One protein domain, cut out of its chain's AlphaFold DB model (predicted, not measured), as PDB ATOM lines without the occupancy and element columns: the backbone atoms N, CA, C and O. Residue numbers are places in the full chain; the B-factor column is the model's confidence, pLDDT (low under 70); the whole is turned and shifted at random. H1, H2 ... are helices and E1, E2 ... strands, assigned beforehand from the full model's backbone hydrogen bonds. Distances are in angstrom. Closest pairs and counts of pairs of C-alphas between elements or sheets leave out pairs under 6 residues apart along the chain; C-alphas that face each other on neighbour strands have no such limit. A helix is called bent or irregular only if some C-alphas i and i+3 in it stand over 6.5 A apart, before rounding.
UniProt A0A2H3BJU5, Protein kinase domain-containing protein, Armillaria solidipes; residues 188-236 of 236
ATOM      1  N   MET A 188       9.253 -40.871  16.549       93.19
ATOM      2  CA  MET A 188       9.095 -42.299  16.813       93.19
ATOM      3  C   MET A 188       7.653 -42.649  17.211       93.19
ATOM      4  O   MET A 188       7.170 -43.712  16.832       93.19
ATOM      5  N   GLY A 189       6.938 -41.750  17.895       92.06
ATOM      6  CA  GLY A 189       5.527 -41.947  18.245       92.06
ATOM      7  C   GLY A 189       4.564 -41.981  17.053       92.06
ATOM      8  O   GLY A 189       3.457 -42.498  17.174       92.06
ATOM      9  N   SER A 190       4.995 -41.506  15.880       92.81
ATOM     10  CA  SER A 190       4.205 -41.581  14.644       92.81
ATOM     11  C   SER A 190       4.387 -42.881  13.851       92.81
ATOM     12  O   SER A 190       3.721 -43.053  12.835       92.81
ATOM     13  N   LEU A 191       5.264 -43.789  14.298       92.56
ATOM     14  CA  LEU A 191       5.584 -45.037  13.602       92.56
ATOM     15  C   LEU A 191       4.940 -46.252  14.280       92.56
ATOM     16  O   LEU A 191       5.057 -46.440  15.491       92.56
ATOM     17  N   GLN A 192       4.339 -47.134  13.484       93.12
ATOM     18  CA  GLN A 192       3.773 -48.407  13.926       93.12
ATOM     19  C   GLN A 192       4.667 -49.594  13.516       93.12
ATOM     20  O   GLN A 192       4.802 -49.898  12.323       93.12
ATOM     21  N   PRO A 193       5.251 -50.332  14.483       92.25
ATOM     22  CA  PRO A 193       6.053 -51.520  14.197       92.25
ATOM     23  C   PRO A 193       5.265 -52.625  13.482       92.25
ATOM     24  O   PRO A 193       4.210 -53.068  13.933       92.25
ATOM     25  N   GLY A 194       5.823 -53.129  12.384       91.50
ATOM     26  CA  GLY A 194       5.210 -54.126  11.507       91.50
ATOM     27  C   GLY A 194       4.225 -53.560  10.480       91.50
ATOM     28  O   GLY A 194       3.729 -54.343   9.671       91.50
ATOM     29  N   VAL A 195       3.954 -52.250  10.503       93.88
ATOM     30  CA  VAL A 195       3.103 -51.554   9.525       93.88
ATOM     31  C   VAL A 195       3.933 -50.532   8.755       93.88
ATOM     32  O   VAL A 195       4.149 -50.712   7.561       93.88
ATOM     33  N   ASP A 196       4.448 -49.514   9.449       93.00
ATOM     34  CA  ASP A 196       5.244 -48.441   8.840       93.00
ATOM     35  C   ASP A 196       6.717 -48.838   8.701       93.00
ATOM     36  O   ASP A 196       7.394 -48.430   7.761       93.00
ATOM     37  N   ILE A 197       7.208 -49.664   9.633       92.69
ATOM     38  CA  ILE A 197       8.582 -50.175   9.662       92.69
ATOM     39  C   ILE A 197       8.597 -51.682   9.967       92.69
ATOM     40  O   ILE A 197       7.811 -52.143  10.799       92.69
ATOM     41  N   PRO A 198       9.477 -52.490   9.350       95.62
ATOM     42  CA  PRO A 198       9.642 -53.899   9.702       95.62
ATOM     43  C   PRO A 198       9.981 -54.093  11.187       95.62
ATOM     44  O   PRO A 198      10.755 -53.334  11.765       95.62
ATOM     45  N   ARG A 199       9.454 -55.154  11.814       93.94
ATOM     46  CA  ARG A 199       9.703 -55.434  13.245       93.94
ATOM     47  C   ARG A 199      11.193 -55.502  13.620       93.94
ATOM     48  O   ARG A 199      11.548 -54.848  14.596       93.94
ATOM     49  N   PRO A 200      12.071 -56.186  12.856       96.19
ATOM     50  CA  PRO A 200      13.497 -56.221  13.191       96.19
ATOM     51  C   PRO A 200      14.152 -54.834  13.168       96.19
ATOM     52  O   PRO A 200      15.065 -54.551  13.938       96.19
ATOM     53  N   GLU A 201      13.676 -53.945  12.293       95.00
ATOM     54  CA  GLU A 201      14.168 -52.571  12.219       95.00
ATOM     55  C   GLU A 201      13.665 -51.727  13.396       95.00
ATOM     56  O   GLU A 201      14.439 -50.977  13.987       95.00
ATOM     57  N   ALA A 202      12.402 -51.899  13.794       94.00
ATOM     58  CA  ALA A 202      11.846 -51.261  14.985       94.00
ATOM     59  C   ALA A 202      12.607 -51.653  16.263       94.00
ATOM     60  O   ALA A 202      12.906 -50.794  17.091       94.00
ATOM     61  N   GLU A 203      12.961 -52.933  16.402       94.56
ATOM     62  CA  GLU A 203      13.781 -53.443  17.508       94.56
ATOM     63  C   GLU A 203      15.174 -52.798  17.502       94.56
ATOM     64  O   GLU A 203      15.603 -52.248  18.515       94.56
ATOM     65  N   ALA A 204      15.832 -52.739  16.340       95.69
ATOM     66  CA  ALA A 204      17.127 -52.074  16.206       95.69
ATOM     67  C   ALA A 204      17.065 -50.564  16.524       95.69
ATOM     68  O   ALA A 204      18.003 -50.007  17.098       95.69
ATOM     69  N   ILE A 205      15.972 -49.877  16.168       93.75
ATOM     70  CA  ILE A 205      15.738 -48.478  16.554       93.75
ATOM     71  C   ILE A 205      15.607 -48.362  18.074       93.75
ATOM     72  O   ILE A 205      16.271 -47.511  18.668       93.75
ATOM     73  N   ALA A 206      14.794 -49.215  18.701       93.19
ATOM     74  CA  ALA A 206      14.598 -49.212  20.146       93.19
ATOM     75  C   ALA A 206      15.919 -49.440  20.901       93.19
ATOM     76  O   ALA A 206      16.215 -48.708  21.845       93.19
ATOM     77  N   ASP A 207      16.758 -50.372  20.442       95.56
ATOM     78  CA  ASP A 207      18.076 -50.627  21.032       95.56
ATOM     79  C   ASP A 207      18.984 -49.390  20.968       95.56
ATOM     80  O   ASP A 207      19.550 -48.981  21.988       95.56
ATOM     81  N   ARG A 208      19.052 -48.726  19.805       94.44
ATOM     82  CA  ARG A 208      19.833 -47.487  19.630       94.44
ATOM     83  C   ARG A 208      19.332 -46.350  20.517       94.44
ATOM     84  O   ARG A 208      20.137 -45.611  21.084       94.44
ATOM     85  N   VAL A 209      18.017 -46.208  20.660       93.62
ATOM     86  CA  VAL A 209      17.399 -45.226  21.562       93.62
ATOM     87  C   VAL A 209      17.787 -45.511  23.014       93.62
ATOM     88  O   VAL A 209      18.172 -44.600  23.750       93.62
ATOM     89  N   MET A 210      17.758 -46.778  23.431       94.44
ATOM     90  CA  MET A 210      18.164 -47.167  24.779       94.44
ATOM     91  C   MET A 210      19.655 -46.910  25.033       94.44
ATOM     92  O   MET A 210      20.014 -46.455  26.122       94.44
ATOM     93  N   ASP A 211      20.523 -47.133  24.046       95.62
ATOM     94  CA  ASP A 211      21.942 -46.762  24.121       95.62
ATOM     95  C   ASP A 211      22.155 -45.249  24.222       95.62
ATOM     96  O   ASP A 211      22.975 -44.789  25.026       95.62
ATOM     97  N   ALA A 212      21.381 -44.458  23.476       93.81
ATOM     98  CA  ALA A 212      21.409 -43.004  23.578       93.81
ATOM     99  C   ALA A 212      21.037 -42.540  24.996       93.81
ATOM    100  O   ALA A 212      21.778 -41.763  25.606       93.81
ATOM    101  N   PHE A 213      19.959 -43.077  25.578       92.88
ATOM    102  CA  PHE A 213      19.570 -42.752  26.953       92.88
ATOM    103  C   PHE A 213      20.598 -43.211  27.987       92.88
ATOM    104  O   PHE A 213      20.875 -42.472  28.933       92.88
ATOM    105  N   ARG A 214      21.210 -44.391  27.814       94.38
ATOM    106  CA  ARG A 214      22.324 -44.844  28.667       94.38
ATOM    107  C   ARG A 214      23.498 -43.870  28.611       94.38
ATOM    108  O   ARG A 214      24.055 -43.535  29.656       94.38
ATOM    109  N   THR A 215      23.826 -43.375  27.421       94.69
ATOM    110  CA  THR A 215      24.907 -42.407  27.202       94.69
ATOM    111  C   THR A 215      24.603 -41.069  27.874       94.69
ATOM    112  O   THR A 215      25.432 -40.571  28.630       94.69
ATOM    113  N   ILE A 216      23.393 -40.528  27.691       93.44
ATOM    114  CA  ILE A 216      22.950 -39.286  28.348       93.44
ATOM    115  C   ILE A 216      22.946 -39.453  29.875       93.44
ATOM    116  O   ILE A 216      23.431 -38.590  30.604       93.44
ATOM    117  N   LYS A 217      22.460 -40.587  30.390       93.00
ATOM    118  CA  LYS A 217      22.464 -40.879  31.831       93.00
ATOM    119  C   LYS A 217      23.882 -40.950  32.404       93.00
ATOM    120  O   LYS A 217      24.101 -40.541  33.545       93.00
ATOM    121  N   ALA A 218      24.845 -41.452  31.635       94.94
ATOM    122  CA  ALA A 218      26.239 -41.555  32.058       94.94
ATOM    123  C   ALA A 218      26.916 -40.187  32.258       94.94
ATOM    124  O   ALA A 218      27.909 -40.118  32.981       94.94
ATOM    125  N   GLU A 219      26.362 -39.103  31.700       94.00
ATOM    126  CA  GLU A 219      26.819 -37.731  31.961       94.00
ATOM    127  C   GLU A 219      26.664 -37.319  33.427       94.00
ATOM    128  O   GLU A 219      27.444 -36.505  33.917       94.00
ATOM    129  N   LYS A 220      25.652 -37.861  34.125       93.00
ATOM    130  CA  LYS A 220      25.322 -37.551  35.529       93.00
ATOM    131  C   LYS A 220      25.195 -36.048  35.835       93.00
ATOM    132  O   LYS A 220      25.426 -35.635  36.968       93.00
ATOM    133  N   CYS A 221      24.835 -35.237  34.841       93.62
ATOM    134  CA  CYS A 221      24.780 -33.776  34.965       93.62
ATOM    135  C   CYS A 221      23.390 -33.177  34.705       93.62
ATOM    136  O   CYS A 221      23.173 -32.007  34.997       93.62
ATOM    137  N   VAL A 222      22.449 -33.967  34.177       92.25
ATOM    138  CA  VAL A 222      21.084 -33.539  33.838       92.25
ATOM    139  C   VAL A 222      20.077 -34.648  34.144       92.25
ATOM    140  O   VAL A 222      20.424 -35.831  34.156       92.25
ATOM    141  N   MET A 223      18.812 -34.272  34.323       87.81
ATOM    142  CA  MET A 223      17.670 -35.188  34.349       87.81
ATOM    143  C   MET A 223      16.689 -34.771  33.250       87.81
ATOM    144  O   MET A 223      16.315 -33.605  33.188       87.81
ATOM    145  N   HIS A 224      16.300 -35.698  32.367       80.81
ATOM    146  CA  HIS A 224      15.452 -35.380  31.207       80.81
ATOM    147  C   HIS A 224      14.002 -35.061  31.607       80.81
ATOM    148  O   HIS A 224      13.374 -34.229  30.965       80.81
ATOM    149  N   ASN A 225      13.476 -35.715  32.652       85.44
ATOM    150  CA  ASN A 225      12.125 -35.573  33.233       85.44
ATOM    151  C   ASN A 225      10.909 -35.747  32.293       85.44
ATOM    152  O   ASN A 225       9.810 -35.940  32.797       85.44
ATOM    153  N   ASP A 226      11.099 -35.755  30.973       86.88
ATOM    154  CA  ASP A 226      10.035 -35.868  29.965       86.88
ATOM    155  C   ASP A 226      10.406 -36.848  28.833       86.88
ATOM    156  O   ASP A 226      10.528 -36.496  27.658       86.88
ATOM    157  N   ILE A 227      10.725 -38.092  29.205       86.44
ATOM    158  CA  ILE A 227      11.029 -39.145  28.227       86.44
ATOM    159  C   ILE A 227       9.706 -39.665  27.661       86.44
ATOM    160  O   ILE A 227       8.989 -40.407  28.330       86.44
ATOM    161  N   HIS A 228       9.419 -39.296  26.414       90.19
ATOM    162  CA  HIS A 228       8.245 -39.736  25.666       90.19
ATOM    163  C   HIS A 228       8.634 -40.096  24.229       90.19
ATOM    164  O   HIS A 228       9.533 -39.473  23.662       90.19
ATOM    165  N   ILE A 229       7.958 -41.075  23.620       90.56
ATOM    166  CA  ILE A 229       8.246 -41.514  22.239       90.56
ATOM    167  C   ILE A 229       8.048 -40.393  21.210       90.56
ATOM    168  O   ILE A 229       8.740 -40.361  20.197       90.56
ATOM    169  N   ASP A 230       7.169 -39.432  21.503       90.06
ATOM    170  CA  ASP A 230       6.942 -38.275  20.631       90.06
ATOM    171  C   ASP A 230       8.119 -37.289  20.624       90.06
ATOM    172  O   ASP A 230       8.340 -36.597  19.628       90.06
ATOM    173  N   ASN A 231       8.909 -37.271  21.704       90.56
ATOM    174  CA  ASN A 231      10.087 -36.415  21.866       90.56
ATOM    175  C   ASN A 231      11.350 -37.018  21.220       90.56
ATOM    176  O   ASN A 231      12.427 -36.423  21.290       90.56
ATOM    177  N   ILE A 232      11.241 -38.195  20.592       93.06
ATOM    178  CA  ILE A 232      12.348 -38.885  19.926       93.06
ATOM    179  C   ILE A 232      12.187 -38.719  18.419       93.06
ATOM    180  O   ILE A 232      11.245 -39.236  17.822       93.06
ATOM    181  N   LEU A 233      13.129 -38.009  17.799       93.81
ATOM    182  CA  LEU A 233      13.164 -37.803  16.354       93.81
ATOM    183  C   LEU A 233      14.192 -38.733  15.715       93.81
ATOM    184  O   LEU A 233      15.376 -38.697  16.059       93.81
ATOM    185  N   LEU A 234      13.741 -39.531  14.754       91.62
ATOM    186  CA  LEU A 234      14.602 -40.322  13.888       91.62
ATOM    187  C   LEU A 234      15.040 -39.437  12.722       91.62
ATOM    188  O   LEU A 234      14.198 -38.893  12.008       91.62
ATOM    189  N   ARG A 235      16.354 -39.254  12.577       89.19
ATOM    190  CA  ARG A 235      16.940 -38.578  11.415       89.19
ATOM    191  C   ARG A 235      16.866 -39.517  10.210       89.19
ATOM    192  O   ARG A 235      17.045 -40.721  10.398       89.19
ATOM    193  N   ASP A 236      16.628 -38.944   9.033       74.81
ATOM    194  CA  ASP A 236      16.776 -39.643   7.749       74.81
ATOM    195  C   ASP A 236      18.208 -40.184   7.553       74.81
ATOM    196  O   ASP A 236      19.171 -39.536   8.045       74.81
TER     197      ASP A 236
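AT A GLANCE: This is residues 188 to 236 of the 236 residues of the protein "Protein kinase domain-containing protein" of Armillaria solidipes (UniProt A0A2H3BJU5). One long helix, H1, makes one side of a loose, open ring of chain; residues 219 to 232, with no named element, fold back from its far end, and the short strand E1 follows them. The printed part has 49 residues, with one named helix and then one named strand; 23 residues, under half, are in named elements, and the class is mostly helix. The whole is loose, a rod with a radius of gyration of the C-alphas of 12.2 A, spanning 38 by 17 by 17 A.

HOW THE PARTS SIT: H1, residues 199 to 218, is not bent, and every O i to N i+4 pair in it is within hydrogen-bond range. E1, residues 233 to 235, is apart from H1 and pairs with no named strand.

IN THESE COORDINATES: H1 runs 28.6 A from C-alpha 199 at (9.703, -55.434, 13.245) to C-alpha 218 at (26.239, -41.555, 32.058). E1 ends with C-alpha 235 at (16.940, -38.578, 11.415).

THE WHOLE: The farthest C-alphas, of Val 195 and Cys 221, are 37.9 A apart. The link from H1 to E1 is long, 14 residues. Residues 195 to 200 and 217 to 223 stand free. The printed part has no cut, and no printed residue is under 70 in pLDDT.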